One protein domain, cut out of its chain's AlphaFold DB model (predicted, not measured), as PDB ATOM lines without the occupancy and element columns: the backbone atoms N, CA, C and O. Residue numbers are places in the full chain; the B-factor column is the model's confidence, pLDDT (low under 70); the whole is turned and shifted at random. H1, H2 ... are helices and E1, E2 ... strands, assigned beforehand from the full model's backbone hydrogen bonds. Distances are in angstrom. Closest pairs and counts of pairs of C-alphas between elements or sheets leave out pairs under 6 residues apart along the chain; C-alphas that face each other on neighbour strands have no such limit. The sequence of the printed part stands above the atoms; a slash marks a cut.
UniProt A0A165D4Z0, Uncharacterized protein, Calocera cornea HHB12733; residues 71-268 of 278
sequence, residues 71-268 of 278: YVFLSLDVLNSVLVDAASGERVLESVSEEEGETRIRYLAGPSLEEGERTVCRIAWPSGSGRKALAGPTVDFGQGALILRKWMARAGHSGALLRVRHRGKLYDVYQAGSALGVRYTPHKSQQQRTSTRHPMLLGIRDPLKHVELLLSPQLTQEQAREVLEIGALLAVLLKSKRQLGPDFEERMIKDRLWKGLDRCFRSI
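Overview. This is residues 71 to 268 of the 278 residues of an uncharacterized protein of Calocera cornea HHB12733 (UniProt A0A165D4Z0). A strongly curled sheet wraps round one long helix, H5, as an incomplete barrel, with the short helix H3 between its two edge strands, E6 and E7. The hairpin E12 and E13 packs on the end of H5 and on E7, and residues 188 to 193 stick out. The printed part has 198 residues, with elements in the order E1 E2 E3 E4 H1 E5 H2 E6 H3 E7 E8 E9 H4 E10 E11 H5 E12 E13, mixed helices and strands. The large sheet runs E6 E5 E4 E3 E2 E1 E11 E10 E9 E8 E7, antiparallel throughout. The whole is compact, radius of gyration of the C-alphas 16.5 A, spanning 48 by 44 by 38 A.

Along the chain. Find C-alpha 71 at (157.736, 263.173, -140.401), where E1 begins, residues 71 to 73. Next come E2, 82 to 85; E3, 91 to 98, 19.8 A long; E4, 102 to 107, 16.9 A; H1, 115 to 118; E5, 119 to 124, 13.8 A; H2, 131 to 135; E6, 138 to 140; and H3, 148 to 151. Read on through E7, 162 to 166; E8, 169 to 176, 21.1 A; E9, 179 to 184, 16.7 A; H4, 188 to 191; E10, 202 to 205; and E11, 212 to 215. H5, residues 221 to 239, runs 26.6 A from C-alpha 221 at (149.867, 258.996, -128.889). E12, 248 to 252, precedes E13, 263 to 267, which ends at (147.993, 287.751, -136.869).

Arrangement. E1 E2 E3 E4 and E7 E8 E9 are meanders, each strand the antiparallel neighbour of the one before. Look at N 72 and O 84, 2.9 A, between E1 and E2, and N 71 and O 213, 2.9 A, between E1 and E11. The sheet's curl is 237 degrees, and it curls round H5. The closest C-alphas of E11 and H5 are Leu 213 and Gly 231, 6.6 A; of E5 and H5, Val 120 and Glu 229, 6.7 A. H5 is on one face of this sheet, in two layers, helix and sheet. H3 is on the sheet over none of its strands, its height of 4.1 A only just above the sheet's level. H1 only grazes the sheet; H2 and H4 are not on it. E12 and E13 pair through N 251 and O 264, 2.7 A; C-alphas 238 of H5 and 264 of E13 are closest, 6.3 A. In H2 and H5 every O i to N i+4 pair is within hydrogen-bond range; H1, H3 and H4 are too short for one.

Size, cuts and confidence. The C-alphas farthest apart are those of Glu 99 and Arg 193, 49.8 A. The printed part has no cut, and no link is long. Mean pLDDT of the printed part is 78.9; 53 residues are under 70, among them 186 to 197 and 252 to 263.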
ATOM      1  N   TYR A  71     158.608 263.288-139.243       93.00
ATOM      2  CA  TYR A  71     157.736 263.173-140.401       93.00
ATOM      3  C   TYR A  71     158.184 264.132-141.493       93.00
ATOM      4  O   TYR A  71     158.574 265.264-141.203       93.00
ATOM      5  N   VAL A  72     158.119 263.695-142.747       92.12
ATOM      6  CA  VAL A  72     158.677 264.435-143.885       92.12
ATOM      7  C   VAL A  72     157.641 264.563-144.990       92.12
ATOM      8  O   VAL A  72     157.010 263.581-145.385       92.12
ATOM      9  N   PHE A  73     157.455 265.784-145.492       92.06
ATOM     10  CA  PHE A  73     156.690 266.016-146.712       92.06
ATOM     11  C   PHE A  73     157.537 265.613-147.920       92.06
ATOM     12  O   PHE A  73     158.628 266.146-148.134       92.06
ATOM     13  N   LEU A  74     157.027 264.679-148.723       89.94
ATOM     14  CA  LEU A  74     157.764 264.134-149.866       89.94
ATOM     15  C   LEU A  74     157.950 265.141-151.010       89.94
ATOM     16  O   LEU A  74     158.924 265.047-151.753       89.94
ATOM     17  N   SER A  75     157.038 266.104-151.158       87.38
ATOM     18  CA  SER A  75     157.073 267.101-152.230       87.38
ATOM     19  C   SER A  75     157.415 268.496-151.710       87.38
ATOM     20  O   SER A  75     157.064 268.880-150.594       87.38
ATOM     21  N   LEU A  76     158.059 269.290-152.569       82.38
ATOM     22  CA  LEU A  76     158.225 270.732-152.369       82.38
ATOM     23  C   LEU A  76     156.885 271.474-152.472       82.38
ATOM     24  O   LEU A  76     156.702 272.517-151.838       82.38
ATOM     25  N   ASP A  77     155.957 270.941-153.272       87.19
ATOM     26  CA  ASP A  77     154.570 271.387-153.292       87.19
ATOM     27  C   ASP A  77     153.799 270.708-152.161       87.19
ATOM     28  O   ASP A  77     153.157 269.672-152.330       87.19
ATOM     29  N   VAL A  78     153.876 271.321-150.982       87.38
ATOM     30  CA  VAL A  78     153.226 270.833-149.762       87.38
ATOM     31  C   VAL A  78     151.697 270.800-149.885       87.38
ATOM     32  O   VAL A  78     151.055 270.165-149.059       87.38
ATOM     33  N   LEU A  79     151.077 271.436-150.887       88.19
ATOM     34  CA  LEU A  79     149.623 271.362-151.087       88.19
ATOM     35  C   LEU A  79     149.156 270.023-151.663       88.19
ATOM     36  O   LEU A  79     148.003 269.661-151.451       88.19
ATOM     37  N   ASN A  80     150.041 269.319-152.368       88.88
ATOM     38  CA  ASN A  80     149.775 268.051-153.044       88.88
ATOM     39  C   ASN A  80     150.823 267.014-152.626       88.88
ATOM     40  O   ASN A  80     151.467 266.376-153.461       88.88
ATOM     41  N   SER A  81     151.076 266.919-151.321       90.50
ATOM     42  CA  SER A  81     152.153 266.099-150.781       90.50
ATOM     43  C   SER A  81     151.624 265.084-149.787       90.50
ATOM     44  O   SER A  81     150.751 265.348-148.966       90.50
ATOM     45  N   VAL A  82     152.273 263.928-149.792       92.56
ATOM     46  CA  VAL A  82     152.150 262.950-148.719       92.56
ATOM     47  C   VAL A  82     153.154 263.293-147.623       92.56
ATOM     48  O   VAL A  82     154.278 263.719-147.910       92.56
ATOM     49  N   LEU A  83     152.730 263.114-146.379       93.38
ATOM     50  CA  LEU A  83     153.570 263.139-145.196       93.38
ATOM     51  C   LEU A  83     153.850 261.698-144.766       93.38
ATOM     52  O   LEU A  83     152.915 260.932-144.503       93.38
ATOM     53  N   VAL A  84     155.127 261.347-144.677       91.88
ATOM     54  CA  VAL A  84     155.573 260.015-144.255       91.88
ATOM     55  C   VAL A  84     156.254 260.070-142.900       91.88
ATOM     56  O   VAL A  84     156.882 261.075-142.572       91.88
ATOM     57  N   ASP A  85     156.148 258.996-142.129       90.94
ATOM     58  CA  ASP A  85     157.044 258.741-141.003       90.94
ATOM     59  C   ASP A  85     158.427 258.366-141.554       90.94
ATOM     60  O   ASP A  85     158.564 257.443-142.356       90.94
ATOM     61  N   ALA A  86     159.462 259.102-141.155       88.94
ATOM     62  CA  ALA A  86     160.823 258.896-141.635       88.94
ATOM     63  C   ALA A  86     161.444 257.582-141.140       88.94
ATOM     64  O   ALA A  86     162.358 257.069-141.782       88.94
ATOM     65  N   ALA A  87     160.986 257.053-140.000       86.50
ATOM     66  CA  ALA A  87     161.527 255.826-139.428       86.50
ATOM     67  C   ALA A  87     160.971 254.580-140.129       86.50
ATOM     68  O   ALA A  87     161.732 253.675-140.470       86.50
ATOM     69  N   SER A  88     159.657 254.541-140.348       85.81
ATOM     70  CA  SER A  88     158.965 253.398-140.958       85.81
ATOM     71  C   SER A  88     158.790 253.521-142.476       85.81
ATOM     72  O   SER A  88     158.597 252.519-143.161       85.81
ATOM     73  N   GLY A  89     158.845 254.738-143.021       85.31
ATOM     74  CA  GLY A  89     158.484 255.033-144.410       85.31
ATOM     75  C   GLY A  89     156.974 255.015-144.670       85.31
ATOM     76  O   GLY A  89     156.546 255.213-145.811       85.31
ATOM     77  N   GLU A  90     156.152 254.781-143.644       88.25
ATOM     78  CA  GLU A  90     154.706 254.700-143.797       88.25
ATOM     79  C   GLU A  90     154.084 256.067-144.073       88.25
ATOM     80  O   GLU A  90     154.510 257.104-143.564       88.25
ATOM     81  N   ARG A  91     153.029 256.069-144.888       91.00
ATOM     82  CA  ARG A  91     152.261 257.274-145.204       91.00
ATOM     83  C   ARG A  91     151.265 257.547-144.085       91.00
ATOM     84  O   ARG A  91     150.428 256.700-143.786       91.00
ATOM     85  N   VAL A  92     151.308 258.748-143.521       91.69
ATOM     86  CA  VAL A  92     150.525 259.091-142.324       91.69
ATOM     87  C   VAL A  92     149.437 260.103-142.648       91.69
ATOM     88  O   VAL A  92     148.272 259.891-142.304       91.69
ATOM     89  N   LEU A  93     149.801 261.180-143.344       93.62
ATOM     90  CA  LEU A  93     148.883 262.229-143.781       93.62
ATOM     91  C   LEU A  93     149.059 262.510-145.274       93.62
ATOM     92  O   LEU A  93     150.112 262.258-145.856       93.62
ATOM     93  N   GLU A  94     148.037 263.099-145.871       92.25
ATOM     94  CA  GLU A  94     148.069 263.645-147.222       92.25
ATOM     95  C   GLU A  94     147.415 265.015-147.232       92.25
ATOM     96  O   GLU A  94     146.359 265.201-146.622       92.25
ATOM     97  N   SER A  95     148.033 265.957-147.934       91.50
ATOM     98  CA  SER A  95     147.395 267.186-148.385       91.50
ATOM     99  C   SER A  95     147.036 267.048-149.859       91.50
ATOM    100  O   SER A  95     147.873 266.687-150.687       91.50
ATOM    101  N   VAL A  96     145.780 267.339-150.181       88.44
ATOM    102  CA  VAL A  96     145.269 267.335-151.552       88.44
ATOM    103  C   VAL A  96     144.620 268.680-151.814       88.44
ATOM    104  O   VAL A  96     143.697 269.066-151.093       88.44
ATOM    105  N   SER A  97     145.088 269.406-152.828       87.56
ATOM    106  CA  SER A  97     144.363 270.565-153.341       87.56
ATOM    107  C   SER A  97     143.336 270.096-154.365       87.56
ATOM    108  O   SER A  97     143.695 269.490-155.369       87.56
ATOM    109  N   GLU A  98     142.068 270.416-154.134       80.62
ATOM    110  CA  GLU A  98     141.002 270.211-155.118       80.62
ATOM    111  C   GLU A  98     140.824 271.470-155.982       80.62
ATOM    112  O   GLU A  98     141.392 272.537-155.692       80.62
ATOM    113  N   GLU A  99     140.055 271.342-157.067       69.44
ATOM    114  CA  GLU A  99     139.636 272.487-157.878       69.44
ATOM    115  C   GLU A  99     138.900 273.523-157.002       69.44
ATOM    116  O   GLU A  99     138.317 273.195-155.974       69.44
ATOM    117  N   GLU A 100     138.981 274.803-157.384       71.44
ATOM    118  CA  GLU A 100     138.405 275.957-156.658       71.44
ATOM    119  C   GLU A 100     139.143 276.432-155.392       71.44
ATOM    120  O   GLU A 100     138.632 277.250-154.625       71.44
ATOM    121  N   GLY A 101     140.398 276.021-155.198       79.75
ATOM    122  CA  GLY A 101     141.227 276.590-154.135       79.75
ATOM    123  C   GLY A 101     140.861 276.066-152.750       79.75
ATOM    124  O   GLY A 101     141.066 276.771-151.765       79.75
ATOM    125  N   GLU A 102     140.370 274.835-152.668       89.19
ATOM    126  CA  GLU A 102     140.216 274.062-151.438       89.19
ATOM    127  C   GLU A 102     141.413 273.112-151.254       89.19
ATOM    128  O   GLU A 102     141.980 272.610-152.221       89.19
ATOM    129  N   THR A 103     141.830 272.867-150.015       92.25
ATOM    130  CA  THR A 103     142.875 271.892-149.675       92.25
ATOM    131  C   THR A 103     142.411 271.058-148.499       92.25
ATOM    132  O   THR A 103     142.074 271.597-147.444       92.25
ATOM    133  N   ARG A 104     142.414 269.740-148.665       92.50
ATOM    134  CA  ARG A 104     142.036 268.771-147.639       92.50
ATOM    135  C   ARG A 104     143.286 268.104-147.096       92.50
ATOM    136  O   ARG A 104     144.114 267.627-147.860       92.50
ATOM    137  N   ILE A 105     143.414 268.083-145.775       93.62
ATOM    138  CA  ILE A 105     144.424 267.313-145.054       93.62
ATOM    139  C   ILE A 105     143.712 266.108-144.452       93.62
ATOM    140  O   ILE A 105     142.726 266.284-143.731       93.62
ATOM    141  N   ARG A 106     144.193 264.895-144.724       92.06
ATOM    142  CA  ARG A 106     143.572 263.647-144.259       92.06
ATOM    143  C   ARG A 106     144.591 262.618-143.791       92.06
ATOM    144  O   ARG A 106     145.718 262.603-144.270       92.06
ATOM    145  N   TYR A 107     144.173 261.749-142.880       90.75
ATOM    146  CA  TYR A 107     144.896 260.544-142.489       90.75
ATOM    147  C   TYR A 107     144.838 259.486-143.589       90.75
ATOM    148  O   TYR A 107     143.776 259.226-144.155       90.75
ATOM    149  N   LEU A 108     145.990 258.876-143.872       87.19
ATOM    150  CA  LEU A 108     146.129 257.801-144.860       87.19
ATOM    151  C   LEU A 108     146.215 256.408-144.235       87.19
ATOM    152  O   LEU A 108     145.839 255.428-144.877       87.19
ATOM    153  N   ALA A 109     146.694 256.306-142.996       69.75
ATOM    154  CA  ALA A 109     146.807 255.029-142.309       69.75
ATOM    155  C   ALA A 109     145.427 254.562-141.804       69.75
ATOM    156  O   ALA A 109     144.792 255.241-140.996       69.75
ATOM    157  N   GLY A 110     144.977 253.392-142.273       62.22
ATOM    158  CA  GLY A 110     143.783 252.698-141.775       62.22
ATOM    159  C   GLY A 110     142.700 252.470-142.842       62.22
ATOM    160  O   GLY A 110     142.105 253.436-143.317       62.22
ATOM    161  N   PRO A 111     142.378 251.211-143.206       52.34
ATOM    162  CA  PRO A 111     141.313 250.913-144.165       52.34
ATOM    163  C   PRO A 111     139.892 251.087-143.600       52.34
ATOM    164  O   PRO A 111     138.956 251.101-144.390       52.34
ATOM    165  N   SER A 112     139.710 251.245-142.279       58.03
ATOM    166  CA  SER A 112     138.378 251.191-141.645       58.03
ATOM    167  C   SER A 112     137.736 252.537-141.296       58.03
ATOM    168  O   SER A 112     136.629 252.535-140.771       58.03
ATOM    169  N   LEU A 113     138.413 253.666-141.515       61.66
ATOM    170  CA  LEU A 113     137.826 254.986-141.251       61.66
ATOM    171  C   LEU A 113     137.016 255.435-142.468       61.66
ATOM    172  O   LEU A 113     137.505 255.295-143.596       61.66
ATOM    173  N   GLU A 114     135.830 256.001-142.268       68.00
ATOM    174  CA  GLU A 114     135.107 256.662-143.361       68.00
ATOM    175  C   GLU A 114     135.846 257.936-143.813       68.00
ATOM    176  O   GLU A 114     136.656 258.507-143.079       68.00
ATOM    177  N   GLU A 115     135.595 258.410-145.036       65.06
ATOM    178  CA  GLU A 115     136.321 259.549-145.626       65.06
ATOM    179  C   GLU A 115     136.191 260.844-144.791       65.06
ATOM    180  O   GLU A 115     137.147 261.618-144.660       65.06
ATOM    181  N   GLY A 116     135.046 261.029-144.124       63.81
ATOM    182  CA  GLY A 116     134.827 262.112-143.161       63.81
ATOM    183  C   GLY A 116     135.664 261.981-141.883       63.81
ATOM    184  O   GLY A 116     136.175 262.978-141.385       63.81
ATOM    185  N   GLU A 117     135.883 260.762-141.388       67.38
ATOM    186  CA  GLU A 117     136.675 260.498-140.177       67.38
ATOM    187  C   GLU A 117     138.185 260.575-140.430       67.38
ATOM    188  O   GLU A 117     138.977 260.840-139.519       67.38
ATOM    189  N   ARG A 118     138.602 260.363-141.683       82.00
ATOM    190  CA  ARG A 118     139.994 260.541-142.109       82.00
ATOM    191  C   ARG A 118     140.372 262.006-142.254       82.00
ATOM    192  O   ARG A 118     141.555 262.325-142.157       82.00
ATOM    193  N   THR A 119     139.419 262.898-142.493       86.19
ATOM    194  CA  THR A 119     139.717 264.309-142.745       86.19
ATOM    195  C   THR A 119     140.156 265.006-141.455       86.19
ATOM    196  O   THR A 119     139.396 265.137-140.503       86.19
ATOM    197  N   VAL A 120     141.403 265.483-141.430       89.75
ATOM    198  CA  VAL A 120     141.947 266.319-140.350       89.75
ATOM    199  C   VAL A 120     141.352 267.710-140.429       89.75
ATOM    200  O   VAL A 120     140.885 268.262-139.436       89.75
ATOM    201  N   CYS A 121     141.468 268.317-141.606       91.75
ATOM    202  CA  CYS A 121     141.112 269.703-141.817       91.75
ATOM    203  C   CYS A 121     140.868 269.954-143.297       91.75
ATOM    204  O   CYS A 121     141.604 269.470-144.156       91.75
ATOM    205  N   ARG A 122     139.869 270.775-143.581       92.38
ATOM    206  CA  ARG A 122     139.629 271.365-144.887       92.38
ATOM    207  C   ARG A 122     139.918 272.852-144.807       92.38
ATOM    208  O   ARG A 122     139.335 273.566-143.995       92.38
ATOM    209  N   ILE A 123     140.800 273.321-145.670       92.38
ATOM    210  CA  ILE A 123     141.159 274.723-145.803       92.38
ATOM    211  C   ILE A 123     140.534 275.225-147.102       92.38
ATOM    212  O   ILE A 123     140.725 274.616-148.150       92.38
ATOM    213  N   ALA A 124     139.796 276.326-147.058       90.25
ATOM    214  CA  ALA A 124     139.231 276.944-148.254       90.25
ATOM    215  C   ALA A 124     139.759 278.371-148.397       90.25
ATOM    216  O   ALA A 124     139.752 279.139-147.430       90.25
ATOM    217  N   TRP A 125     140.210 278.721-149.602       87.00
ATOM    218  CA  TRP A 125     140.702 280.050-149.948       87.00
ATOM    219  C   TRP A 125     139.655 280.727-150.827       87.00
ATOM    220  O   TRP A 125     139.658 280.527-152.041       87.00
ATOM    221  N   PRO A 126     138.734 281.506-150.237       79.69
ATOM    222  CA  PRO A 126     137.682 282.147-151.007       79.69
ATOM    223  C   PRO A 126     138.290 283.094-152.047       79.69
ATOM    224  O   PRO A 126     139.048 284.003-151.708       79.69
ATOM    225  N   SER A 127     137.943 282.874-153.313       71.75
ATOM    226  CA  SER A 127     138.358 283.689-154.453       71.75
ATOM    227  C   SER A 127     137.302 284.755-154.798       71.75
ATOM    228  O   SER A 127     136.128 284.644-154.434       71.75
ATOM    229  N   GLY A 128     137.722 285.826-155.484       68.94
ATOM    230  CA  GLY A 128     136.832 286.870-156.017       68.94
ATOM    231  C   GLY A 128     136.570 288.072-155.098       68.94
ATOM    232  O   GLY A 128     137.287 288.322-154.132       68.94
ATOM    233  N   SER A 129     135.539 288.859-155.426       53.50
ATOM    234  CA  SER A 129     135.128 290.060-154.688       53.50
ATOM    235  C   SER A 129     133.808 289.815-153.951       53.50
ATOM    236  O   SER A 129     132.746 289.730-154.564       53.50
ATOM    237  N   GLY A 130     133.852 289.695-152.624       64.38
ATOM    238  CA  GLY A 130     132.661 289.483-151.802       64.38
ATOM    239  C   GLY A 130     132.988 289.331-150.318       64.38
ATOM    240  O   GLY A 130     134.151 289.206-149.937       64.38
ATOM    241  N   ARG A 131     131.960 289.308-149.454       64.69
ATOM    242  CA  ARG A 131     132.140 289.214-147.987       64.69
ATOM    243  C   ARG A 131     132.985 288.008-147.552       64.69
ATOM    244  O   ARG A 131     133.712 288.117-146.573       64.69
ATOM    245  N   LYS A 132     132.905 286.881-148.275       65.06
ATOM    246  CA  LYS A 132     133.709 285.678-147.999       65.06
ATOM    247  C   LYS A 132     135.193 285.883-148.330       65.06
ATOM    248  O   LYS A 132     136.026 285.572-147.494       65.06
ATOM    249  N   ALA A 133     135.515 286.481-149.478       66.12
ATOM    250  CA  ALA A 133     136.897 286.805-149.848       66.12
ATOM    251  C   ALA A 133     137.530 287.829-148.886       66.12
ATOM    252  O   ALA A 133     138.682 287.685-148.489       66.12
ATOM    253  N   LEU A 134     136.744 288.808-148.422       65.69
ATOM    254  CA  LEU A 134     137.180 289.781-147.410       65.69
ATOM    255  C   LEU A 134     137.444 289.153-146.033       65.69
ATOM    256  O   LEU A 134     138.248 289.678-145.267       65.69
ATOM    257  N   ALA A 135     136.763 288.055-145.696       69.00
ATOM    258  CA  ALA A 135     136.934 287.368-144.417       69.00
ATOM    259  C   ALA A 135     138.210 286.507-144.352       69.00
ATOM    260  O   ALA A 135     138.601 286.103-143.255       69.00
ATOM    261  N   GLY A 136     138.859 286.256-145.495       79.62
ATOM    262  CA  GLY A 136     140.052 285.422-145.600       79.62
ATOM    263  C   GLY A 136     139.752 283.915-145.609       79.62
ATOM    264  O   GLY A 136     138.591 283.505-145.675       79.62
ATOM    265  N   PRO A 137     140.798 283.073-145.564       87.06
ATOM    266  CA  PRO A 137     140.661 281.623-145.609       87.06
ATOM    267  C   PRO A 137     139.902 281.073-144.399       87.06
ATOM    268  O   PRO A 137     139.929 281.637-143.299       87.06
ATOM    269  N   THR A 138     139.251 279.931-144.596       89.06
ATOM    270  CA  THR A 138     138.541 279.193-143.545       89.06
ATOM    271  C   THR A 138     139.157 277.819-143.336       89.06
ATOM    272  O   THR A 138     139.663 277.227-144.283       89.06
ATOM    273  N   VAL A 139     139.075 277.312-142.111       90.38
ATOM    274  CA  VAL A 139     139.489 275.968-141.705       90.38
ATOM    275  C   VAL A 139     138.298 275.233-141.101       90.38
ATOM    276  O   VAL A 139     137.600 275.786-140.255       90.38
ATOM    277  N   ASP A 140     138.052 274.004-141.529       90.12
ATOM    278  CA  ASP A 140     136.977 273.148-141.029       90.12
ATOM    279  C   ASP A 140     137.562 271.822-140.542       90.12
ATOM    280  O   ASP A 140     138.227 271.123-141.298       90.12
ATOM    281  N   PHE A 141     137.312 271.493-139.277       86.94
ATOM    282  CA  PHE A 141     137.766 270.266-138.615       86.94
ATOM    283  C   PHE A 141     136.614 269.253-138.439       86.94
ATOM    284  O   PHE A 141     136.609 268.484-137.482       86.94
ATOM    285  N   GLY A 142     135.585 269.317-139.293       80.94
ATOM    286  CA  GLY A 142     134.396 268.453-139.242       80.94
ATOM    287  C   GLY A 142     133.267 268.977-138.345       80.94
ATOM    288  O   GLY A 142     132.239 268.325-138.201       80.94
ATOM    289  N   GLN A 143     133.439 270.159-137.746       77.56
ATOM    290  CA  GLN A 143     132.441 270.817-136.884       77.56
ATOM    291  C   GLN A 143     131.873 272.099-137.513       77.56
ATOM    292  O   GLN A 143     131.103 272.821-136.877       77.56
ATOM    293  N   GLY A 144     132.258 272.389-138.757       81.56
ATOM    294  CA  GLY A 144     131.880 273.584-139.490       81.56
ATOM    295  C   GLY A 144     133.044 274.554-139.662       81.56
ATOM    296  O   GLY A 144     133.944 274.673-138.825       81.56
ATOM    297  N   ALA A 145     133.004 275.286-140.774       85.31
ATOM    298  CA  ALA A 145     134.065 276.194-141.177       85.31
ATOM    299  C   ALA A 145     134.255 277.363-140.195       85.31
ATOM    300  O   ALA A 145     133.368 278.190-139.956       85.31
ATOM    301  N   LEU A 146     135.474 277.481-139.678       87.25
ATOM    302  CA  LEU A 146     135.958 278.582-138.862       87.25
ATOM    303  C   LEU A 146     136.809 279.511-139.726       87.25
ATOM    304  O   LEU A 146     137.637 279.066-140.511       87.25
ATOM    305  N   ILE A 147     136.673 280.825-139.555       86.25
ATOM    306  CA  ILE A 147     137.613 281.771-140.179       86.25
ATOM    307  C   ILE A 147     139.015 281.494-139.617       86.25
ATOM    308  O   ILE A 147     139.158 281.386-138.397       86.25
ATOM    309  N   LEU A 148     140.048 281.438-140.464       85.56
ATOM    310  CA  LEU A 148     141.419 281.101-140.059       85.56
ATOM    311  C   LEU A 148     141.921 281.984-138.906       85.56
ATOM    312  O   LEU A 148     142.570 281.493-137.989       85.56
ATOM    313  N   ARG A 149     141.535 283.266-138.873       77.56
ATOM    314  CA  ARG A 149     141.859 284.199-137.774       77.56
ATOM    315  C   ARG A 149     141.239 283.840-136.416       77.56
ATOM    316  O   ARG A 149     141.671 284.352-135.394       77.56
ATOM    317  N   LYS A 150     140.193 283.008-136.380       79.75
ATOM    318  CA  LYS A 150     139.611 282.487-135.129       79.75
ATOM    319  C   LYS A 150     140.382 281.272-134.620       79.75
ATOM    320  O   LYS A 150     140.475 281.083-133.409       79.75
ATOM    321  N   TRP A 151     140.933 280.477-135.534       84.62
ATOM    322  CA  TRP A 151     141.851 279.391-135.202       84.62
ATOM    323  C   TRP A 151     143.225 279.943-134.782       84.62
ATOM    324  O   TRP A 151     143.771 279.522-133.766       84.62
ATOM    325  N   MET A 152     143.736 280.964-135.481       81.94
ATOM    326  CA  MET A 152     144.946 281.701-135.104       81.94
ATOM    327  C   MET A 152     144.639 282.854-134.139       81.94
ATOM    328  O   MET A 152     144.390 283.988-134.546       81.94
ATOM    329  N   ALA A 153     144.680 282.576-132.840       67.81
ATOM    330  CA  ALA A 153     144.526 283.593-131.812       67.81
ATOM    331  C   ALA A 153     145.702 284.591-131.778       67.81
ATOM    332  O   ALA A 153     146.824 284.330-132.223       67.81
ATOM    333  N   ARG A 154     145.463 285.754-131.162       65.75
ATOM    334  CA  ARG A 154     146.524 286.722-130.881       65.75
ATOM    335  C   ARG A 154     147.528 286.123-129.892       65.75
ATOM    336  O   ARG A 154     147.141 285.651-128.819       65.75
ATOM    337  N   ALA A 155     148.812 286.207-130.232       63.09
ATOM    338  CA  ALA A 155     149.907 285.888-129.326       63.09
ATOM    339  C   ALA A 155     149.776 286.720-128.038       63.09
ATOM    340  O   ALA A 155     149.810 287.952-128.067       63.09
ATOM    341  N   GLY A 156     149.565 286.040-126.909       57.41
ATOM    342  CA  GLY A 156     149.474 286.678-125.591       57.41
ATOM    343  C   GLY A 156     150.841 286.912-124.946       57.41
ATOM    344  O   GLY A 156     150.944 287.710-124.020       57.41
ATOM    345  N   HIS A 157     151.876 286.225-125.434       64.88
ATOM    346  CA  HIS A 157     153.253 286.354-124.973       64.88
ATOM    347  C   HIS A 157     154.063 287.183-125.975       64.88
ATOM    348  O   HIS A 157     153.983 286.949-127.177       64.88
ATOM    349  N   SER A 158     154.889 288.107-125.479       62.16
ATOM    350  CA  SER A 158     155.734 289.006-126.286       62.16
ATOM    351  C   SER A 158     156.679 288.311-127.280       62.16
ATOM    352  O   SER A 158     157.063 288.934-128.264       62.16
ATOM    353  N   GLY A 159     157.046 287.045-127.049       70.44
ATOM    354  CA  GLY A 159     157.948 286.281-127.916       70.44
ATOM    355  C   GLY A 159     157.255 285.332-128.898       70.44
ATOM    356  O   GLY A 159     157.930 284.773-129.759       70.44
ATOM    357  N   ALA A 160     155.941 285.117-128.777       76.88
ATOM    358  CA  ALA A 160     155.213 284.230-129.680       76.88
ATOM    359  C   ALA A 160     154.913 284.949-131.006       76.88
ATOM    360  O   ALA A 160     154.447 286.089-131.021       76.88
ATOM    361  N   LEU A 161     155.175 284.268-132.121       77.81
ATOM    362  CA  LEU A 161     154.898 284.758-133.471       77.81
ATOM    363  C   LEU A 161     153.401 284.696-133.776       77.81
ATOM    364  O   LEU A 161     152.822 285.655-134.287       77.81
ATOM    365  N   LEU A 162     152.769 283.583-133.408       81.12
ATOM    366  CA  LEU A 162     151.328 283.381-133.493       81.12
ATOM    367  C   LEU A 162     150.868 282.432-132.384       81.12
ATOM    368  O   LEU A 162     151.673 281.705-131.796       81.12
ATOM    369  N   ARG A 163     149.564 282.440-132.107       85.38
ATOM    370  CA  ARG A 163     148.912 281.484-131.212       85.38
ATOM    371  C   ARG A 163     147.850 280.723-131.983       85.38
ATOM    372  O   ARG A 163     147.151 281.305-132.801       85.38
ATOM    373  N   VAL A 164     147.692 279.445-131.688       87.81
ATOM    374  CA  VAL A 164     146.699 278.561-132.291       87.81
ATOM    375  C   VAL A 164     145.761 278.041-131.211       87.81
ATOM    376  O   VAL A 164     146.206 277.682-130.122       87.81
ATOM    377  N   ARG A 165     144.463 277.992-131.513       87.19
ATOM    378  CA  ARG A 165     143.460 277.280-130.723       87.19
ATOM    379  C   ARG A 165     143.056 276.010-131.458       87.19
ATOM    380  O   ARG A 165     142.358 276.087-132.461       87.19
ATOM    381  N   HIS A 166     143.432 274.857-130.920       88.00
ATOM    382  CA  HIS A 166     143.096 273.550-131.487       88.00
ATOM    383  C   HIS A 166     142.493 272.662-130.402       88.00
ATOM    384  O   HIS A 166     142.995 272.668-129.283       88.00
ATOM    385  N   ARG A 167     141.373 271.987-130.693       84.75
ATOM    386  CA  ARG A 167     140.672 271.061-129.770       84.75
ATOM    387  C   ARG A 167     140.521 271.573-128.322       84.75
ATOM    388  O   ARG A 167     140.699 270.847-127.351       84.75
ATOM    389  N   GLY A 168     140.205 272.862-128.169       82.31
ATOM    390  CA  GLY A 168     140.015 273.510-126.861       82.31
ATOM    391  C   GLY A 168     141.301 273.935-126.137       82.31
ATOM    392  O   GLY A 168     141.217 274.628-125.124       82.31
ATOM    393  N   LYS A 169     142.476 273.604-126.674       86.25
ATOM    394  CA  LYS A 169     143.795 273.957-126.143       86.25
ATOM    395  C   LYS A 169     144.399 275.149-126.882       86.25
ATOM    396  O   LYS A 169     143.983 275.493-127.991       86.25
ATOM    397  N   LEU A 170     145.374 275.798-126.247       86.81
ATOM    398  CA  LEU A 170     146.128 276.909-126.823       86.81
ATOM    399  C   LEU A 170     147.590 276.517-127.013       86.81
ATOM    400  O   LEU A 170     148.218 275.964-126.109       86.81
ATOM    401  N   TYR A 171     148.124 276.867-128.176       88.38
ATOM    402  CA  TYR A 171     149.501 276.609-128.563       88.38
ATOM    403  C   TYR A 171     150.148 277.898-129.029       88.38
ATOM    404  O   TYR A 171     149.589 278.605-129.863       88.38
ATOM    405  N   ASP A 172     151.334 278.200-128.525       87.00
ATOM    406  CA  ASP A 172     152.126 279.316-129.017       87.00
ATOM    407  C   ASP A 172     153.210 278.800-129.961       87.00
ATOM    408  O   ASP A 172     153.884 277.801-129.682       87.00
ATOM    409  N   VAL A 173     153.387 279.512-131.070       86.31
ATOM    410  CA  VAL A 173     154.432 279.252-132.055       86.31
ATOM    411  C   VAL A 173     155.507 280.316-131.917       86.31
ATOM    412  O   VAL A 173     155.222 281.513-131.906       86.31
ATOM    413  N   TYR A 174     156.750 279.876-131.829       83.44
ATOM    414  CA  TYR A 174     157.925 280.703-131.606       83.44
ATOM    415  C   TYR A 174     158.943 280.478-132.716       83.44
ATOM    416  O   TYR A 174     158.967 279.425-133.352       83.44
ATOM    417  N   GLN A 175     159.845 281.438-132.888       81.38
ATOM    418  CA  GLN A 175     161.096 281.172-133.584       81.38
ATOM    419  C   GLN A 175     162.021 280.366-132.660       81.38
ATOM    420  O   GLN A 175     162.239 280.747-131.509       81.38
ATOM    421  N   ALA A 176     162.560 279.252-133.153       74.50
ATOM    422  CA  ALA A 176     163.461 278.363-132.426       74.50
ATOM    423  C   ALA A 176     164.712 278.094-133.277       74.50
ATOM    424  O   ALA A 176     164.831 277.066-133.941       74.50
ATOM    425  N   GLY A 177     165.639 279.059-133.293       75.25
ATOM    426  CA  GLY A 177     166.783 279.032-134.207       75.25
ATOM    427  C   GLY A 177     166.331 279.192-135.662       75.25
ATOM    428  O   GLY A 177     165.652 280.169-135.986       75.25
ATOM    429  N   SER A 178     166.693 278.229-136.514       71.38
ATOM    430  CA  SER A 178     166.261 278.124-137.920       71.38
ATOM    431  C   SER A 178     164.896 277.446-138.107       71.38
ATOM    432  O   SER A 178     164.408 277.332-139.228       71.38
ATOM    433  N   ALA A 179     164.274 276.987-137.021       78.38
ATOM    434  CA  ALA A 179     162.990 276.299-137.042       78.38
ATOM    435  C   ALA A 179     161.862 277.181-136.497       78.38
ATOM    436  O   ALA A 179     162.089 278.138-135.745       78.38
ATOM    437  N   LEU A 180     160.625 276.790-136.796       86.50
ATOM    438  CA  LEU A 180     159.476 277.184-135.987       86.50
ATOM    439  C   LEU A 180     159.245 276.142-134.902       86.50
ATOM    440  O   LEU A 180     159.383 274.944-135.138       86.50
ATOM    441  N   GLY A 181     158.888 276.606-133.710       87.88
ATOM    442  CA  GLY A 181     158.626 275.737-132.580       87.88
ATOM    443  C   GLY A 181     157.259 275.952-131.962       87.88
ATOM    444  O   GLY A 181     156.907 277.079-131.633       87.88
ATOM    445  N   VAL A 182     156.516 274.868-131.753       90.25
ATOM    446  CA  VAL A 182     155.194 274.867-131.119       90.25
ATOM    447  C   VAL A 182     155.291 274.384-129.673       90.25
ATOM    448  O   VAL A 182     155.959 273.388-129.374       90.25
ATOM    449  N   ARG A 183     154.626 275.098-128.760       89.44
ATOM    450  CA  ARG A 183     154.560 274.783-127.324       89.44
ATOM    451  C   ARG A 183     153.140 274.946-126.812       89.44
ATOM    452  O   ARG A 183     152.393 275.778-127.323       89.44
ATOM    453  N   TYR A 184     152.797 274.215-125.759       87.12
ATOM    454  CA  TYR A 184     151.552 274.458-125.038       87.12
ATOM    455  C   TYR A 184     151.588 275.823-124.337       87.12
ATOM    456  O   TYR A 184     152.591 276.181-123.714       87.12
ATOM    457  N   THR A 185     150.486 276.568-124.409       80.06
ATOM    458  CA  THR A 185     150.294 277.777-123.607       80.06
ATOM    459  C   THR A 185     149.546 277.394-122.327       80.06
ATOM    460  O   THR A 185     148.357 277.075-122.404       80.06
ATOM    461  N   PRO A 186     150.173 277.453-121.138       68.00
ATOM    462  CA  PRO A 186     149.465 277.193-119.888       68.00
ATOM    463  C   PRO A 186     148.318 278.185-119.682       68.00
ATOM    464  O   PRO A 186     148.384 279.357-120.071       68.00
ATOM    465  N   HIS A 187     147.268 277.727-119.006       64.31
ATOM    466  CA  HIS A 187     146.187 278.607-118.587       64.31
ATOM    467  C   HIS A 187     146.716 279.655-117.586       64.31
ATOM    468  O   HIS A 187     147.661 279.386-116.842       64.31
ATOM    469  N   LYS A 188     146.103 280.846-117.521       58.88
ATOM    470  CA  LYS A 188     146.556 281.947-116.635       58.88
ATOM    471  C   LYS A 188     146.701 281.533-115.161       58.88
ATOM    472  O   LYS A 188     147.563 282.051-114.464       58.88
ATOM    473  N   SER A 189     145.893 280.576-114.705       54.12
ATOM    474  CA  SER A 189     145.957 279.995-113.357       54.12
ATOM    475  C   SER A 189     147.189 279.106-113.118       54.12
ATOM    476  O   SER A 189     147.623 278.963-111.982       54.12
ATOM    477  N   GLN A 190     147.780 278.532-114.170       55.06
ATOM    478  CA  GLN A 190     149.011 277.731-114.110       55.06
ATOM    479  C   GLN A 190     150.284 278.561-114.343       55.06
ATOM    480  O   GLN A 190     151.357 278.167-113.886       55.06
ATOM    481  N   GLN A 191     150.176 279.729-114.993       55.75
ATOM    482  CA  GLN A 191     151.316 280.618-115.266       55.75
ATOM    483  C   GLN A 191     152.020 281.124-113.999       55.75
ATOM    484  O   GLN A 191     153.222 281.353-114.030       55.75
ATOM    485  N   GLN A 192     151.307 281.278-112.878       49.91
ATOM    486  CA  GLN A 192     151.902 281.796-111.639       49.91
ATOM    487  C   GLN A 192     152.787 280.788-110.892       49.91
ATOM    488  O   GLN A 192     153.550 281.198-110.024       49.91
ATOM    489  N   ARG A 193     152.710 279.484-111.201       47.59
ATOM    490  CA  ARG A 193     153.439 278.447-110.443       47.59
ATOM    491  C   ARG A 193     154.674 277.895-111.142       47.59
ATOM    492  O   ARG A 193     155.434 277.168-110.515       47.59
ATOM    493  N   THR A 194     154.894 278.214-112.413       47.62
ATOM    494  CA  THR A 194     155.965 277.589-113.194       47.62
ATOM    495  C   THR A 194     156.797 278.639-113.924       47.62
ATOM    496  O   THR A 194     156.464 279.101-115.005       47.62
ATOM    497  N   SER A 195     157.940 278.990-113.327       46.41
ATOM    498  CA  SER A 195     159.058 279.677-114.001       46.41
ATOM    499  C   SER A 195     159.757 278.769-115.034       46.41
ATOM    500  O   SER A 195     160.779 279.137-115.618       46.41
ATOM    501  N   THR A 196     159.266 277.546-115.229       51.66
ATOM    502  CA  THR A 196     159.903 276.533-116.056       51.66
ATOM    503  C   THR A 196     159.557 276.765-117.520       51.66
ATOM    504  O   THR A 196     158.398 276.881-117.913       51.66
ATOM    505  N   ARG A 197     160.597 276.854-118.353       61.47
ATOM    506  CA  ARG A 197     160.473 276.903-119.812       61.47
ATOM    507  C   ARG A 197     159.610 275.719-120.259       61.47
ATOM    508  O   ARG A 197     160.043 274.579-120.129       61.47
ATOM    509  N   HIS A 198     158.408 275.979-120.776       71.19
ATOM    510  CA  HIS A 198     157.561 274.905-121.296       71.19
ATOM    511  C   HIS A 198     158.286 274.153-122.419       71.19
ATOM    512  O   HIS A 198     158.927 274.804-123.260       71.19
ATOM    513  N   PRO A 199     158.190 272.812-122.438       82.19
ATOM    514  CA  PRO A 199     158.871 272.004-123.429       82.19
ATOM    515  C   PRO A 199     158.357 272.311-124.835       82.19
ATOM    516  O   PRO A 199     157.212 272.715-125.061       82.19
ATOM    517  N   MET A 200     159.257 272.124-125.788       87.50
ATOM    518  CA  MET A 200     158.966 272.155-127.208       87.50
ATOM    519  C   MET A 200     158.272 270.860-127.612       87.50
ATOM    520  O   MET A 200     158.811 269.789-127.365       87.50
ATOM    521  N   LEU A 201     157.077 270.966-128.200       91.94
ATOM    522  CA  LEU A 201     156.269 269.802-128.580       91.94
ATOM    523  C   LEU A 201     156.473 269.421-130.047       91.94
ATOM    524  O   LEU A 201     156.451 268.241-130.373       91.94
ATOM    525  N   LEU A 202     156.682 270.416-130.916       93.38
ATOM    526  CA  LEU A 202     156.892 270.215-132.349       93.38
ATOM    527  C   LEU A 202     157.840 271.253-132.930       93.38
ATOM    528  O   LEU A 202     157.564 272.448-132.827       93.38
ATOM    529  N   GLY A 203     158.889 270.798-133.606       91.25
ATOM    530  CA  GLY A 203     159.692 271.611-134.513       91.25
ATOM    531  C   GLY A 203     159.224 271.466-135.959       91.25
ATOM    532  O   GLY A 203     159.055 270.349-136.430       91.25
ATOM    533  N   ILE A 204     159.059 272.583-136.665       91.44
ATOM    534  CA  ILE A 204     158.830 272.624-138.114       91.44
ATOM    535  C   ILE A 204     160.109 273.156-138.749       91.44
ATOM    536  O   ILE A 204     160.557 274.260-138.416       91.44
ATOM    537  N   ARG A 205     160.720 272.357-139.621       86.75
ATOM    538  CA  ARG A 205     161.994 272.652-140.285       86.75
ATOM    539  C   ARG A 205     161.849 272.506-141.790       86.75
ATOM    540  O   ARG A 205     160.888 271.920-142.271       86.75
ATOM    541  N   ASP A 206     162.809 273.065-142.511       81.00
ATOM    542  CA  ASP A 206     162.870 272.978-143.969       81.00
ATOM    543  C   ASP A 206     164.314 272.729-144.440       81.00
ATOM    544  O   ASP A 206     164.882 273.569-145.148       81.00
ATOM    545  N   PRO A 207     164.987 271.657-143.971       64.44
ATOM    546  CA  PRO A 207     166.325 271.348-144.449       64.44
ATOM    547  C   PRO A 207     166.238 271.032-145.943       64.44
ATOM    548  O   PRO A 207     165.487 270.164-146.373       64.44
ATOM    549  N   LEU A 208     166.994 271.761-146.762       63.66
ATOM    550  CA  LEU A 208     167.102 271.480-148.199       63.66
ATOM    551  C   LEU A 208     165.776 271.608-148.981       63.66
ATOM    552  O   LEU A 208     165.617 270.976-150.019       63.66
ATOM    553  N   LYS A 209     164.856 272.472-148.521       70.06
ATOM    554  CA  LYS A 209     163.536 272.768-149.122       70.06
ATOM    555  C   LYS A 209     162.429 271.723-148.902       70.06
ATOM    556  O   LYS A 209     161.286 272.012-149.276       70.06
ATOM    557  N   HIS A 210     162.725 270.592-148.259       80.25
ATOM    558  CA  HIS A 210     161.713 269.639-147.800       80.25
ATOM    559  C   HIS A 210     161.266 269.960-146.376       80.25
ATOM    560  O   HIS A 210     162.094 270.152-145.488       80.25
ATOM    561  N   VAL A 211     159.950 269.994-146.143       89.19
ATOM    562  CA  VAL A 211     159.415 270.289-144.810       89.19
ATOM    563  C   VAL A 211     159.469 269.056-143.928       89.19
ATOM    564  O   VAL A 211     158.933 268.006-144.278       89.19
ATOM    565  N   GLU A 212     160.038 269.229-142.741       90.81
ATOM    566  CA  GLU A 212     160.115 268.208-141.705       90.81
ATOM    567  C   GLU A 212     159.378 268.646-140.439       90.81
ATOM    568  O   GLU A 212     159.491 269.792-139.986       90.81
ATOM    569  N   LEU A 213     158.652 267.706-139.840       93.81
ATOM    570  CA  LEU A 213     157.963 267.843-138.565       93.81
ATOM    571  C   LEU A 213     158.630 266.917-137.547       93.81
ATOM    572  O   LEU A 213     158.669 265.705-137.733       93.81
ATOM    573  N   LEU A 214     159.151 267.490-136.466       92.69
ATOM    574  CA  LEU A 214     159.841 266.765-135.399       92.69
ATOM    575  C   LEU A 214     159.040 266.864-134.110       92.69
ATOM    576  O   LEU A 214     158.972 267.940-133.509       92.69
ATOM    577  N   LEU A 215     158.443 265.757-133.688       92.75
ATOM    578  CA  LEU A 215     157.633 265.682-132.480       92.75
ATOM    579  C   LEU A 215     158.495 265.313-131.273       92.75
ATOM    580  O   LEU A 215     159.444 264.536-131.368       92.75
ATOM    581  N   SER A 216     158.149 265.873-130.117       90.25
ATOM    582  CA  SER A 216     158.792 265.505-128.857       90.25
ATOM    583  C   SER A 216     158.506 264.038-128.510       90.25
ATOM    584  O   SER A 216     157.346 263.628-128.583       90.25
ATOM    585  N   PRO A 217     159.511 263.266-128.055       85.69
ATOM    586  CA  PRO A 217     159.314 261.877-127.628       85.69
ATOM    587  C   PRO A 217     158.492 261.757-126.335       85.69
ATOM    588  O   PRO A 217     158.097 260.672-125.941       85.69
ATOM    589  N   GLN A 218     158.222 262.872-125.651       84.94
ATOM    590  CA  GLN A 218     157.465 262.895-124.395       84.94
ATOM    591  C   GLN A 218     155.942 262.955-124.602       84.94
ATOM    592  O   GLN A 218     155.197 263.067-123.630       84.94
ATOM    593  N   LEU A 219     155.474 262.974-125.853       87.12
ATOM    594  CA  LEU A 219     154.053 263.078-126.172       87.12
ATOM    595  C   LEU A 219     153.372 261.713-126.062       87.12
ATOM    596  O   LEU A 219     153.892 260.715-126.553       87.12
ATOM    597  N   THR A 220     152.162 261.683-125.498       88.62
ATOM    598  CA  THR A 220     151.282 260.513-125.663       88.62
ATOM    599  C   THR A 220     150.858 260.376-127.124       88.62
ATOM    600  O   THR A 220     150.949 261.334-127.897       88.62
ATOM    601  N   GLN A 221     150.330 259.216-127.518       85.50
ATOM    602  CA  GLN A 221     149.867 258.996-128.889       85.50
ATOM    603  C   GLN A 221     148.791 260.011-129.316       85.50
ATOM    604  O   GLN A 221     148.854 260.541-130.428       85.50
ATOM    605  N   GLU A 222     147.834 260.356-128.441       86.56
ATOM    606  CA  GLU A 222     146.812 261.352-128.787       86.56
ATOM    607  C   GLU A 222     147.404 262.755-128.921       86.56
ATOM    608  O   GLU A 222     147.014 263.512-129.811       86.56
ATOM    609  N   GLN A 223     148.358 263.106-128.055       89.00
ATOM    610  CA  GLN A 223     149.034 264.398-128.120       89.00
ATOM    611  C   GLN A 223     149.917 264.504-129.361       89.00
ATOM    612  O   GLN A 223     149.934 265.552-130.003       89.00
ATOM    613  N   ALA A 224     150.625 263.431-129.715       89.75
ATOM    614  CA  ALA A 224     151.422 263.358-130.928       89.75
ATOM    615  C   ALA A 224     150.533 263.571-132.155       89.75
ATOM    616  O   ALA A 224     150.826 264.437-132.976       89.75
ATOM    617  N   ARG A 225     149.391 262.877-132.221       89.44
ATOM    618  CA  ARG A 225     148.395 263.056-133.282       89.44
ATOM    619  C   ARG A 225     147.903 264.504-133.363       89.44
ATOM    620  O   ARG A 225     147.971 265.119-134.419       89.44
ATOM    621  N   GLU A 226     147.469 265.077-132.245       90.81
ATOM    622  CA  GLU A 226     146.982 266.460-132.180       90.81
ATOM    623  C   GLU A 226     148.039 267.481-132.640       90.81
ATOM    624  O   GLU A 226     147.743 268.408-133.394       90.81
ATOM    625  N   VAL A 227     149.283 267.314-132.196       92.75
ATOM    626  CA  VAL A 227     150.391 268.207-132.543       92.75
ATOM    627  C   VAL A 227     150.808 268.034-134.008       92.75
ATOM    628  O   VAL A 227     151.147 269.025-134.660       92.75
ATOM    629  N   LEU A 228     150.731 266.816-134.551       93.56
ATOM    630  CA  LEU A 228     150.986 266.535-135.962       93.56
ATOM    631  C   LEU A 228     149.981 267.257-136.871       93.56
ATOM    632  O   LEU A 228     150.390 267.856-137.862       93.56
ATOM    633  N   GLU A 229     148.695 267.284-136.503       92.94
ATOM    634  CA  GLU A 229     147.655 268.037-137.229       92.94
ATOM    635  C   GLU A 229     147.994 269.529-137.310       92.94
ATOM    636  O   GLU A 229     147.931 270.134-138.382       92.94
ATOM    637  N   ILE A 230     148.395 270.117-136.177       93.81
ATOM    638  CA  ILE A 230     148.812 271.523-136.106       93.81
ATOM    639  C   ILE A 230     150.026 271.752-137.011       93.81
ATOM    640  O   ILE A 230     150.049 272.718-137.774       93.81
ATOM    641  N   GLY A 231     151.025 270.868-136.943       93.44
ATOM    642  CA  GLY A 231     152.240 270.958-137.747       93.44
ATOM    643  C   GLY A 231     151.982 270.888-139.244       93.44
ATOM    644  O   GLY A 231     152.474 271.739-139.983       93.44
ATOM    645  N   ALA A 232     151.170 269.927-139.680       93.94
ATOM    646  CA  ALA A 232     150.808 269.756-141.081       93.94
ATOM    647  C   ALA A 232     150.034 270.969-141.615       93.94
ATOM    648  O   ALA A 232     150.373 271.506-142.669       93.94
ATOM    649  N   LEU A 233     149.048 271.458-140.857       93.19
ATOM    650  CA  LEU A 233     148.280 272.643-141.233       93.19
ATOM    651  C   LEU A 233     149.166 273.896-141.312       93.19
ATOM    652  O   LEU A 233     149.087 274.648-142.283       93.19
ATOM    653  N   LEU A 234     150.047 274.115-140.331       91.50
ATOM    654  CA  LEU A 234     150.997 275.229-140.371       91.50
ATOM    655  C   LEU A 234     151.945 275.117-141.570       91.50
ATOM    656  O   LEU A 234     152.139 276.109-142.267       91.50
ATOM    657  N   ALA A 235     152.493 273.932-141.848       91.25
ATOM    658  CA  ALA A 235     153.353 273.695-143.006       91.25
ATOM    659  C   ALA A 235     152.646 274.035-144.327       91.25
ATOM    660  O   ALA A 235     153.198 274.778-145.142       91.25
ATOM    661  N   VAL A 236     151.406 273.567-144.503       91.50
ATOM    662  CA  VAL A 236     150.571 273.878-145.671       91.50
ATOM    663  C   VAL A 236     150.377 275.384-145.818       91.50
ATOM    664  O   VAL A 236     150.627 275.934-146.889       91.50
ATOM    665  N   LEU A 237     150.000 276.084-144.747       88.44
ATOM    666  CA  LEU A 237     149.790 277.533-144.793       88.44
ATOM    667  C   LEU A 237     151.076 278.278-145.177       88.44
ATOM    668  O   LEU A 237     151.044 279.119-146.075       88.44
ATOM    669  N   LEU A 238     152.206 277.926-144.553       84.81
ATOM    670  CA  LEU A 238     153.526 278.524-144.791       84.81
ATOM    671  C   LEU A 238     154.028 278.313-146.222       84.81
ATOM    672  O   LEU A 238     154.629 279.217-146.801       84.81
ATOM    673  N   LYS A 239     153.770 277.142-146.808       85.25
ATOM    674  CA  LYS A 239     154.288 276.768-148.132       85.25
ATOM    675  C   LYS A 239     153.310 277.003-149.282       85.25
ATOM    676  O   LYS A 239     153.747 277.016-150.428       85.25
ATOM    677  N   SER A 240     152.030 277.266-149.004       80.12
ATOM    678  CA  SER A 240     150.998 277.478-150.032       80.12
ATOM    679  C   SER A 240     151.266 278.662-150.969       80.12
ATOM    680  O   SER A 240     150.685 278.721-152.050       80.12
ATOM    681  N   LYS A 241     152.095 279.635-150.554       77.19
ATOM    682  CA  LYS A 241     152.302 280.938-151.227       77.19
ATOM    683  C   LYS A 241     151.010 281.750-151.438       77.19
ATOM    684  O   LYS A 241     151.043 282.784-152.102       77.19
ATOM    685  N   ARG A 242     149.877 281.308-150.880       80.19
ATOM    686  CA  ARG A 242     148.587 281.996-150.962       80.19
ATOM    687  C   ARG A 242     148.524 283.074-149.883       80.19
ATOM    688  O   ARG A 242     149.003 282.877-148.768       80.19
ATOM    689  N   GLN A 243     147.912 284.213-150.197       77.00
ATOM    690  CA  GLN A 243     147.696 285.263-149.202       77.00
ATOM    691  C   GLN A 243     146.672 284.803-148.157       77.00
ATOM    692  O   GLN A 243     145.625 284.255-148.503       77.00
ATOM    693  N   LEU A 244     146.954 285.064-146.878       78.62
ATOM    694  CA  LEU A 244     146.033 284.763-145.773       78.62
ATOM    695  C   LEU A 244     145.012 285.887-145.520       78.62
ATOM    696  O   LEU A 244     144.137 285.748-144.668       78.62
ATOM    697  N   GLY A 245     145.106 286.990-146.264       74.50
ATOM    698  CA  GLY A 245     144.239 288.159-146.131       74.50
ATOM    699  C   GLY A 245     144.819 289.264-145.234       74.50
ATOM    700  O   GLY A 245     145.913 289.122-144.689       74.50
ATOM    701  N   PRO A 246     144.085 290.381-145.073       69.31
ATOM    702  CA  PRO A 246     144.579 291.614-144.442       69.31
ATOM    703  C   PRO A 246     144.814 291.501-142.929       69.31
ATOM    704  O   PRO A 246     145.492 292.334-142.340       69.31
ATOM    705  N   ASP A 247     144.265 290.465-142.294       71.25
ATOM    706  CA  ASP A 247     144.422 290.217-140.862       71.25
ATOM    707  C   ASP A 247     145.755 289.532-140.516       71.25
ATOM    708  O   ASP A 247     145.996 289.231-139.345       71.25
ATOM    709  N   PHE A 248     146.623 289.286-141.501       74.56
ATOM    710  CA  PHE A 248     147.904 288.611-141.322       74.56
ATOM    711  C   PHE A 248     149.053 289.406-141.950       74.56
ATOM    712  O   PHE A 248     148.997 289.824-143.101       74.56
ATOM    713  N   GLU A 249     150.122 289.579-141.181       72.69
ATOM    714  CA  GLU A 249     151.392 290.150-141.613       72.69
ATOM    715  C   GLU A 249     152.357 289.010-141.945       72.69
ATOM    716  O   GLU A 249     152.648 288.167-141.093       72.69
ATOM    717  N   GLU A 250     152.886 288.990-143.163       73.69
ATOM    718  CA  GLU A 250     153.990 288.105-143.520       73.69
ATOM    719  C   GLU A 250     155.308 288.646-142.948       73.69
ATOM    720  O   GLU A 250     155.643 289.822-143.081       73.69
ATOM    721  N   ARG A 251     156.071 287.774-142.294       70.38
ATOM    722  CA  ARG A 251     157.372 288.073-141.702       70.38
ATOM    723  C   ARG A 251     158.433 287.188-142.315       70.38
ATOM    724  O   ARG A 251     158.321 285.966-142.305       70.38
ATOM    725  N   MET A 252     159.504 287.818-142.777       68.50
ATOM    726  CA  MET A 252     160.689 287.107-143.235       68.50
ATOM    727  C   MET A 252     161.465 286.580-142.031       68.50
ATOM    728  O   MET A 252     161.936 287.364-141.203       68.50
ATOM    729  N   ILE A 253     161.635 285.264-141.952       68.69
ATOM    730  CA  ILE A 253     162.568 284.645-141.012       68.69
ATOM    731  C   ILE A 253     163.859 284.446-141.798       68.69
ATOM    732  O   ILE A 253     163.962 283.571-142.648       68.69
ATOM    733  N   LYS A 254     164.838 285.334-141.604       58.16
ATOM    734  CA  LYS A 254     166.120 285.204-142.306       58.16
ATOM    735  C   LYS A 254     166.930 284.080-141.670       58.16
ATOM    736  O   LYS A 254     167.507 284.276-140.604       58.16
ATOM    737  N   ASP A 255     167.034 282.957-142.365       51.91
ATOM    738  CA  ASP A 255     168.066 281.957-142.113       51.91
ATOM    739  C   ASP A 255     169.229 282.164-143.095       51.91
ATOM    740  O   ASP A 255     169.075 282.032-144.309       51.91
ATOM    741  N   ARG A 256     170.401 282.539-142.570       50.84
ATOM    742  CA  ARG A 256     171.620 282.752-143.367       50.84
ATOM    743  C   ARG A 256     172.395 281.460-143.636       50.84
ATOM    744  O   ARG A 256     173.235 281.467-144.530       50.84
ATOM    745  N   LEU A 257     172.148 280.395-142.870       48.47
ATOM    746  CA  LEU A 257     172.957 279.173-142.884       48.47
ATOM    747  C   LEU A 257     172.293 278.054-143.688       48.47
ATOM    748  O   LEU A 257     172.971 277.421-144.490       48.47
ATOM    749  N   TRP A 258     170.981 277.846-143.534       46.47
ATOM    750  CA  TRP A 258     170.302 276.691-144.145       46.47
ATOM    751  C   TRP A 258     169.243 277.047-145.193       46.47
ATOM    752  O   TRP A 258     168.721 276.143-145.842       46.47
ATOM    753  N   LYS A 259     168.939 278.341-145.407       53.31
ATOM    754  CA  LYS A 259     167.908 278.820-146.361       53.31
ATOM    755  C   LYS A 259     166.569 278.058-146.245       53.31
ATOM    756  O   LYS A 259     165.938 277.765-147.267       53.31
ATOM    757  N   GLY A 260     166.195 277.664-145.025       60.84
ATOM    758  CA  GLY A 260     165.024 276.826-144.775       60.84
ATOM    759  C   GLY A 260     163.723 277.630-144.782       60.84
ATOM    760  O   GLY A 260     163.234 278.051-145.829       60.84
ATOM    761  N   LEU A 261     163.157 277.853-143.593       61.81
ATOM    762  CA  LEU A 261     161.928 278.627-143.404       61.81
ATOM    763  C   LEU A 261     162.155 280.110-143.714       61.81
ATOM    764  O   LEU A 261     162.565 280.881-142.854       61.81
ATOM    765  N   ASP A 262     161.845 280.505-144.946       61.47
ATOM    766  CA  ASP A 262     162.043 281.877-145.426       61.47
ATOM    767  C   ASP A 262     160.968 282.854-144.901       61.47
ATOM    768  O   ASP A 262     161.197 284.065-144.813       61.47
ATOM    769  N   ARG A 263     159.774 282.347-144.556       65.75
ATOM    770  CA  ARG A 263     158.564 283.135-144.262       65.75
ATOM    771  C   ARG A 263     157.771 282.540-143.095       65.75
ATOM    772  O   ARG A 263     157.720 281.327-142.920       65.75
ATOM    773  N   CYS A 264     157.134 283.404-142.313       70.12
ATOM    774  CA  CYS A 264     156.132 283.079-141.298       70.12
ATOM    775  C   CYS A 264     155.033 284.148-141.310       70.12
ATOM    776  O   CYS A 264     155.200 285.198-141.923       70.12
ATOM    777  N   PHE A 265     153.917 283.910-140.630       71.50
ATOM    778  CA  PHE A 265     152.815 284.864-140.548       71.50
ATOM    779  C   PHE A 265     152.543 285.261-139.100       71.50
ATOM    780  O   PHE A 265     152.654 284.452-138.180       71.50
ATOM    781  N   ARG A 266     152.148 286.515-138.899       70.38
ATOM    782  CA  ARG A 266     151.675 287.053-137.625       70.38
ATOM    783  C   ARG A 266     150.250 287.558-137.797       70.38
ATOM    784  O   ARG A 266     149.981 288.337-138.697       70.38
ATOM    785  N   SER A 267     149.345 287.174-136.902       65.56
ATOM    786  CA  SER A 267     147.993 287.751-136.869       65.56
ATOM    787  C   SER A 267     148.038 289.214-136.389       65.56
ATOM    788  O   SER A 267     148.579 289.499-135.314       65.56
ATOM    789  N   ILE A 268     147.495 290.132-137.198       68.12
ATOM    790  CA  ILE A 268     147.422 291.590-136.970       68.12
ATOM    791  C   ILE A 268     145.982 292.137-136.938       68.12
ATOM    792  O   ILE A 268     145.764 293.234-136.426       68.12
TER     793      ILE A 268